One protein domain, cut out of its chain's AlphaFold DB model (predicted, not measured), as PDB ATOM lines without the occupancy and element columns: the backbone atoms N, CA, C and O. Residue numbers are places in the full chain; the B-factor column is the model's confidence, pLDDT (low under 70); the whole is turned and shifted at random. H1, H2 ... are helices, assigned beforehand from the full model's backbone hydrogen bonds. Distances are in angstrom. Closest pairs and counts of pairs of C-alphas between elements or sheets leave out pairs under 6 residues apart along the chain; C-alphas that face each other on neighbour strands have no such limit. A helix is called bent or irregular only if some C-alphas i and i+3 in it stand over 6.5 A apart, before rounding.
ATOM      1  N   ASP A 210      98.740  81.979 126.052       78.75
ATOM      2  CA  ASP A 210      97.544  81.372 126.642       78.75
ATOM      3  C   ASP A 210      96.290  82.212 126.360       78.75
ATOM      4  O   ASP A 210      95.261  81.679 125.947       78.75
ATOM      5  N   ARG A 211      96.384  83.534 126.509       78.75
ATOM      6  CA  ARG A 211      95.283  84.472 126.295       78.75
ATOM      7  C   ARG A 211      94.844  84.488 124.836       78.75
ATOM      8  O   ARG A 211      93.644  84.464 124.585       78.75
ATOM      9  N   ILE A 212      95.801  84.449 123.906       81.69
ATOM     10  CA  ILE A 212      95.536  84.359 122.462       81.69
ATOM     11  C   ILE A 212      94.800  83.052 122.136       81.69
ATOM     12  O   ILE A 212      93.812  83.055 121.401       81.69
ATOM     13  N   ALA A 213      95.227  81.928 122.721       80.62
ATOM     14  CA  ALA A 213      94.538  80.657 122.533       80.62
ATOM     15  C   ALA A 213      93.091  80.730 123.049       80.62
ATOM     16  O   ALA A 213      92.162  80.396 122.313       80.62
ATOM     17  N   TYR A 214      92.873  81.229 124.270       85.31
ATOM     18  CA  TYR A 214      91.526  81.359 124.835       85.31
ATOM     19  C   TYR A 214      90.615  82.271 124.018       85.31
ATOM     20  O   TYR A 214      89.438  81.949 123.869       85.31
ATOM     21  N   THR A 215      91.123  83.376 123.470       83.75
ATOM     22  CA  THR A 215      90.311  84.248 122.613       83.75
ATOM     23  C   THR A 215      89.904  83.547 121.327       83.75
ATOM     24  O   THR A 215      88.734  83.603 120.964       83.75
ATOM     25  N   ILE A 216      90.819  82.812 120.687       84.12
ATOM     26  CA  ILE A 216      90.518  82.065 119.459       84.12
ATOM     27  C   ILE A 216      89.496  80.956 119.741       84.12
ATOM     28  O   ILE A 216      88.497  80.841 119.033       84.12
ATOM     29  N   PHE A 217      89.709  80.156 120.792       84.50
ATOM     30  CA  PHE A 217      88.775  79.093 121.171       84.50
ATOM     31  C   PHE A 217      87.414  79.654 121.586       84.50
ATOM     32  O   PHE A 217      86.385  79.141 121.151       84.50
ATOM     33  N   GLY A 218      87.397  80.717 122.387       85.12
ATOM     34  CA  GLY A 218      86.171  81.376 122.822       85.12
ATOM     35  C   GLY A 218      85.375  81.920 121.642       85.12
ATOM     36  O   GLY A 218      84.179  81.663 121.534       85.12
ATOM     37  N   GLU A 219      86.035  82.601 120.709       85.25
ATOM     38  CA  GLU A 219      85.374  83.151 119.533       85.25
ATOM     39  C   GLU A 219      84.883  82.053 118.578       85.25
ATOM     40  O   GLU A 219      83.768  82.143 118.063       85.25
ATOM     41  N   ALA A 220      85.652  80.976 118.396       84.19
ATOM     42  CA  ALA A 220      85.222  79.817 117.619       84.19
ATOM     43  C   ALA A 220      83.963  79.172 118.220       84.19
ATOM     44  O   ALA A 220      82.990  78.927 117.506       84.19
ATOM     45  N   VAL A 221      83.945  78.961 119.538       87.38
ATOM     46  CA  VAL A 221      82.787  78.424 120.262       87.38
ATOM     47  C   VAL A 221      81.583  79.352 120.108       87.38
ATOM     48  O   VAL A 221      80.510  78.902 119.711       87.38
ATOM     49  N   VAL A 222      81.751  80.658 120.332       89.25
ATOM     50  CA  VAL A 222      80.666  81.640 120.185       89.25
ATOM     51  C   VAL A 222      80.120  81.659 118.756       89.25
ATOM     52  O   VAL A 222      78.905  81.660 118.572       89.25
ATOM     53  N   ARG A 223      80.979  81.622 117.732       86.25
ATOM     54  CA  ARG A 223      80.552  81.577 116.322       86.25
ATOM     55  C   ARG A 223      79.808  80.283 115.985       86.25
ATOM     56  O   ARG A 223      78.806  80.342 115.269       86.25
ATOM     57  N   LEU A 224      80.236  79.143 116.527       87.19
ATOM     58  CA  LEU A 224      79.530  77.867 116.375       87.19
ATOM     59  C   LEU A 224      78.140  77.928 117.015       87.19
ATOM     60  O   LEU A 224      77.149  77.661 116.339       87.19
ATOM     61  N   PHE A 225      78.046  78.354 118.277       87.25
ATOM     62  CA  PHE A 225      76.763  78.491 118.972       87.25
ATOM     63  C   PHE A 225      75.854  79.537 118.329       87.25
ATOM     64  O   PHE A 225      74.646  79.330 118.269       87.25
ATOM     65  N   LYS A 226      76.407  80.626 117.788       88.88
ATOM     66  CA  LYS A 226      75.641  81.629 117.043       88.88
ATOM     67  C   LYS A 226      75.054  81.036 115.767       88.88
ATOM     68  O   LYS A 226      73.865  81.199 115.514       88.88
ATOM     69  N   THR A 227      75.860  80.319 114.988       90.94
ATOM     70  CA  THR A 227      75.400  79.670 113.750       90.94
ATOM     71  C   THR A 227      74.347  78.601 114.040       90.94
ATOM     72  O   THR A 227      73.316  78.562 113.373       90.94
ATOM     73  N   LEU A 228      74.564  77.786 115.078       88.06
ATOM     74  CA  LEU A 228      73.590  76.799 115.549       88.06
ATOM     75  C   LEU A 228      72.303  77.462 116.048       88.06
ATOM     76  O   LEU A 228      71.215  77.013 115.714       88.06
ATOM     77  N   GLY A 229      72.404  78.547 116.814       87.56
ATOM     78  CA  GLY A 229      71.246  79.293 117.299       87.56
ATOM     79  C   GLY A 229      70.411  79.875 116.158       87.56
ATOM     80  O   GLY A 229      69.188  79.770 116.177       87.56
ATOM     81  N   VAL A 230      71.063  80.419 115.125       91.12
ATOM     82  CA  VAL A 230      70.388  80.941 113.926       91.12
ATOM     83  C   VAL A 230      69.718  79.816 113.129       91.12
ATOM     84  O   VAL A 230      68.574  79.969 112.694       91.12
ATOM     85  N   SER A 231      70.376  78.666 112.958       89.31
ATOM     86  CA  SER A 231      69.780  77.539 112.231       89.31
ATOM     87  C   SER A 231      68.598  76.929 112.989       89.31
ATOM     88  O   SER A 231      67.553  76.693 112.386       89.31
ATOM     89  N   LEU A 232      68.704  76.768 114.310       85.50
ATOM     90  CA  LEU A 232      67.606  76.335 115.179       85.50
ATOM     91  C   LEU A 232      66.433  77.321 115.148       85.50
ATOM     92  O   LEU A 232      65.287  76.896 115.019       85.50
ATOM     93  N   GLY A 233      66.714  78.626 115.209       85.62
ATOM     94  CA  GLY A 233      65.696  79.671 115.115       85.62
ATOM     95  C   GLY A 233      64.940  79.629 113.786       85.62
ATOM     96  O   GLY A 233      63.714  79.596 113.781       85.62
ATOM     97  N   SER A 234      65.658  79.531 112.663       87.31
ATOM     98  CA  SER A 234      65.032  79.442 111.332       87.31
ATOM     99  C   SER A 234      64.268  78.132 111.099       87.31
ATOM    100  O   SER A 234      63.244  78.125 110.415       87.31
ATOM    101  N   PHE A 235      64.723  77.015 111.676       85.12
ATOM    102  CA  PHE A 235      63.972  75.760 111.668       85.12
ATOM    103  C   PHE A 235      62.654  75.913 112.427       85.12
ATOM    104  O   PHE A 235      61.592  75.554 111.921       85.12
ATOM    105  N   TYR A 236      62.723  76.491 113.621       82.62
ATOM    106  CA  TYR A 236      61.562  76.701 114.464       82.62
ATOM    107  C   TYR A 236      60.543  77.651 113.822       82.62
ATOM    108  O   TYR A 236      59.353  77.351 113.816       82.62
ATOM    109  N   GLU A 237      61.001  78.742 113.207       85.31
ATOM    110  CA  GLU A 237      60.152  79.665 112.447       85.31
ATOM    111  C   GLU A 237      59.384  78.943 111.327       85.31
ATOM    112  O   GLU A 237      58.169  79.102 111.193       85.31
ATOM    113  N   LYS A 238      60.061  78.073 110.565       85.56
ATOM    114  CA  LYS A 238      59.428  77.284 109.495       85.56
ATOM    115  C   LYS A 238      58.420  76.263 110.019       85.56
ATOM    116  O   LYS A 238      57.360  76.107 109.418       85.56
ATOM    117  N   VAL A 239      58.726  75.578 111.121       83.00
ATOM    118  CA  VAL A 239      57.804  74.604 111.732       83.00
ATOM    119  C   VAL A 239      56.578  75.310 112.302       83.00
ATOM    120  O   VAL A 239      55.457  74.855 112.093       83.00
ATOM    121  N   ASN A 240      56.770  76.448 112.967       81.25
ATOM    122  CA  ASN A 240      55.680  77.199 113.574       81.25
ATOM    123  C   ASN A 240      54.741  77.820 112.527       81.25
ATOM    124  O   ASN A 240      53.539  77.885 112.751       81.25
ATOM    125  N   ASN A 241      55.266  78.212 111.362       82.06
ATOM    126  CA  ASN A 241      54.445  78.697 110.248       82.06
ATOM    127  C   ASN A 241      53.625  77.592 109.561       82.06
ATOM    128  O   ASN A 241      52.604  77.890 108.948       82.06
ATOM    129  N   PHE A 242      54.052  76.328 109.641       82.38
ATOM    130  CA  PHE A 242      53.329  75.203 109.036       82.38
ATOM    131  C   PHE A 242      52.221  74.643 109.944       82.38
ATOM    132  O   PHE A 242      51.297  73.984 109.471       82.38
ATOM    133  N   VAL A 243      52.306  74.889 111.255       79.88
ATOM    134  CA  VAL A 243      51.459  74.247 112.263       79.88
ATOM    135  C   VAL A 243      50.478  75.262 112.873       79.88
ATOM    136  O   VAL A 243      50.897  76.331 113.309       79.88
ATOM    137  N   PRO A 244      49.170  74.956 112.964       78.94
ATOM    138  CA  PRO A 244      48.205  75.856 113.592       78.94
ATOM    139  C   PRO A 244      48.513  76.090 115.081       78.94
ATOM    140  O   PRO A 244      48.993  75.198 115.787       78.94
ATOM    141  N   PHE A 245      48.185  77.291 115.573       75.00
ATOM    142  CA  PHE A 245      48.598  77.837 116.879       75.00
ATOM    143  C   PHE A 245      48.384  76.897 118.085       75.00
ATOM    144  O   PHE A 245      49.185  76.882 119.018       75.00
ATOM    145  N   TYR A 246      47.341  76.063 118.051       76.81
ATOM    146  CA  TYR A 246      47.037  75.095 119.111       76.81
ATOM    147  C   TYR A 246      48.096  73.993 119.277       76.81
ATOM    148  O   TYR A 246      48.323  73.535 120.393       76.81
ATOM    149  N   PHE A 247      48.766  73.582 118.197       77.44
ATOM    150  CA  PHE A 247      49.835  72.576 118.241       77.44
ATOM    151  C   PHE A 247      51.224  73.199 118.388       77.44
ATOM    152  O   PHE A 247      52.127  72.558 118.924       77.44
ATOM    153  N   ALA A 248      51.385  74.455 117.973       74.94
ATOM    154  CA  ALA A 248      52.606  75.221 118.165       74.94
ATOM    155  C   ALA A 248      52.982  75.319 119.650       74.94
ATOM    156  O   ALA A 248      54.056  74.874 120.042       74.94
ATOM    157  N   LEU A 249      52.068  75.832 120.483       79.19
ATOM    158  CA  LEU A 249      52.287  76.134 121.904       79.19
ATOM    159  C   LEU A 249      52.867  74.952 122.720       79.19
ATOM    160  O   LEU A 249      53.932  75.130 123.321       79.19
ATOM    161  N   PRO A 250      52.277  73.738 122.712       81.12
ATOM    162  CA  PRO A 250      52.841  72.591 123.431       81.12
ATOM    163  C   PRO A 250      54.192  72.133 122.864       81.12
ATOM    164  O   PRO A 250      55.048  71.674 123.620       81.12
ATOM    165  N   LEU A 251      54.422  72.306 121.561       80.62
ATOM    166  CA  LEU A 251      55.686  71.958 120.917       80.62
ATOM    167  C   LEU A 251      56.815  72.909 121.352       80.62
ATOM    168  O   LEU A 251      57.924  72.454 121.624       80.62
ATOM    169  N   THR A 252      56.511  74.201 121.533       81.56
ATOM    170  CA  THR A 252      57.446  75.198 122.096       81.56
ATOM    171  C   THR A 252      57.878  74.832 123.522       81.56
ATOM    172  O   THR A 252      59.067  74.856 123.850       81.56
ATOM    173  N   ILE A 253      56.914  74.421 124.356       84.31
ATOM    174  CA  ILE A 253      57.123  74.066 125.763       84.31
ATOM    175  C   ILE A 253      57.944  72.779 125.857       84.31
ATOM    176  O   ILE A 253      58.885  72.708 126.647       84.31
ATOM    177  N   ALA A 254      57.637  71.782 125.023       84.50
ATOM    178  CA  ALA A 254      58.403  70.544 124.950       84.50
ATOM    179  C   ALA A 254      59.862  70.800 124.536       84.50
ATOM    180  O   ALA A 254      60.781  70.231 125.126       84.50
ATOM    181  N   PHE A 255      60.090  71.693 123.567       82.81
ATOM    182  CA  PHE A 255      61.435  72.039 123.110       82.81
ATOM    183  C   PHE A 255      62.237  72.779 124.189       82.81
ATOM    184  O   PHE A 255      63.384  72.420 124.454       82.81
ATOM    185  N   LEU A 256      61.622  73.750 124.873       84.25
ATOM    186  CA  LEU A 256      62.227  74.438 126.018       84.25
ATOM    187  C   LEU A 256      62.553  73.463 127.151       84.25
ATOM    188  O   LEU A 256      63.659  73.499 127.685       84.25
ATOM    189  N   TYR A 257      61.636  72.552 127.485       87.81
ATOM    190  CA  TYR A 257      61.859  71.537 128.513       87.81
ATOM    191  C   TYR A 257      63.042  70.620 128.171       87.81
ATOM    192  O   TYR A 257      63.901  70.373 129.020       87.81
ATOM    193  N   LEU A 258      63.141  70.158 126.920       84.06
ATOM    194  CA  LEU A 258      64.276  69.353 126.461       84.06
ATOM    195  C   LEU A 258      65.589  70.144 126.487       84.06
ATOM    196  O   LEU A 258      66.611  69.598 126.906       84.06
ATOM    197  N   PHE A 259      65.565  71.422 126.108       83.00
ATOM    198  CA  PHE A 259      66.739  72.293 126.144       83.00
ATOM    199  C   PHE A 259      67.223  72.543 127.581       83.00
ATOM    200  O   PHE A 259      68.415  72.411 127.873       83.00
ATOM    201  N   PHE A 260      66.302  72.819 128.510       83.38
ATOM    202  CA  PHE A 260      66.602  72.933 129.938       83.38
ATOM    203  C   PHE A 260      67.150  71.625 130.503       83.38
ATOM    204  O   PHE A 260      68.150  71.632 131.215       83.38
ATOM    205  N   ARG A 261      66.565  70.479 130.143       84.31
ATOM    206  CA  ARG A 261      67.071  69.182 130.599       84.31
ATOM    207  C   ARG A 261      68.478  68.910 130.064       84.31
ATOM    208  O   ARG A 261      69.322  68.457 130.825       84.31
ATOM    209  N   PHE A 262      68.745  69.197 128.790       81.81
ATOM    210  CA  PHE A 262      70.048  68.960 128.159       81.81
ATOM    211  C   PHE A 262      71.153  69.855 128.739       81.81
ATOM    212  O   PHE A 262      72.249  69.377 129.037       81.81
ATOM    213  N   THR A 263      70.858  71.137 128.961       78.81
ATOM    214  CA  THR A 263      71.790  72.090 129.592       78.81
ATOM    215  C   THR A 263      72.061  71.742 131.056       78.81
ATOM    216  O   THR A 263      73.209  71.774 131.491       78.81
ATOM    217  N   PHE A 264      71.045  71.312 131.809       77.00
ATOM    218  CA  PHE A 264      71.219  70.902 133.205       77.00
ATOM    219  C   PHE A 264      71.979  69.572 133.341       77.00
ATOM    220  O   PHE A 264      72.817  69.422 134.228       77.00
ATOM    221  N   LEU A 265      71.742  68.613 132.436       73.31
ATOM    222  CA  LEU A 265      72.453  67.328 132.428       73.31
ATOM    223  C   LEU A 265      73.938  67.497 132.070       73.31
ATOM    224  O   LEU A 265      74.793  66.841 132.660       73.31
ATOM    225  N   SER A 266      74.250  68.398 131.135       65.88
ATOM    226  CA  SER A 266      75.630  68.704 130.736       65.88
ATOM    227  C   SER A 266      76.375  69.546 131.779       65.88
ATOM    228  O   SER A 266      77.551  69.291 132.029       65.88
ATOM    229  N   ALA A 267      75.693  70.463 132.476       60.88
ATOM    230  CA  ALA A 267      76.256  71.185 133.622       60.88
ATOM    231  C   ALA A 267      76.493  70.285 134.853       60.88
ATOM    232  O   ALA A 267      77.363  70.570 135.670       60.88
ATOM    233  N   GLY A 268      75.768  69.168 134.982       55.44
ATOM    234  CA  GLY A 268      75.979  68.173 136.041       55.44
ATOM    235  C   GLY A 268      77.225  67.292 135.862       55.44
ATOM    236  O   GLY A 268      77.647  66.636 136.814       55.44
TER     237      GLY A 268
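What this domain is: This is residues 210 to 268 of the 294 residues of the protein "Chloride channel CLIC-like protein 1" of Schistocephalus solidus (UniProt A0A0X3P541). Two helices, the long H1 and the shorter H2, meet near their ends at a tight turn and make a narrow, lopsided V. H2 folds back under a shallow tilt of 22 degrees, and the free arms, residues 210 to 235 of H1 and residues 256 to 268, of which 256 to 267 belong to H2, spread away from the corner with a gap between them. The printed part has 59 residues with two named helices, H1 then H2, and no named strand; the class is all helix. The whole is only just extended, close to loose, with a radius of gyration of the C-alphas of 15.9 A, and its flat outline spans 51 by 27 by 8 A.

How they stand to each other: The longest helix is H1, residues 210 to 242. A tight link of 2 residues joins it to H2, residues 245 to 267. The two helices run opposite ways at a shallow tilt of 22 degrees. They are close but not clearly touching, with 1 pair of C-alphas within 8 A. The closest C-alphas are those of Asn 240 and Ala 248, 5.9 A apart, while the centres are 18.1 A apart. In H1 every O i to N i+4 pair is within hydrogen-bond range; in H2 17 of 19 are.

Where its parts are: H1 measures 48.0 A from C-alpha 210 at (97.544, 81.372, 126.642) to C-alpha 242 at (53.329, 75.203, 109.036). H2 measures 33.0 A and ends with C-alpha 267 at (76.256, 71.185, 133.622). H2 is neither bent nor irregular, but only just: C-alphas 246 and 249 are 6.0 A apart.

The domain as a whole: The two C-alphas farthest apart are those of Asp 210 and Tyr 246, at 51.4 A. The printed part has no cut. The mean pLDDT of the printed part is 82.2, and residues 266 to 268 are under 70.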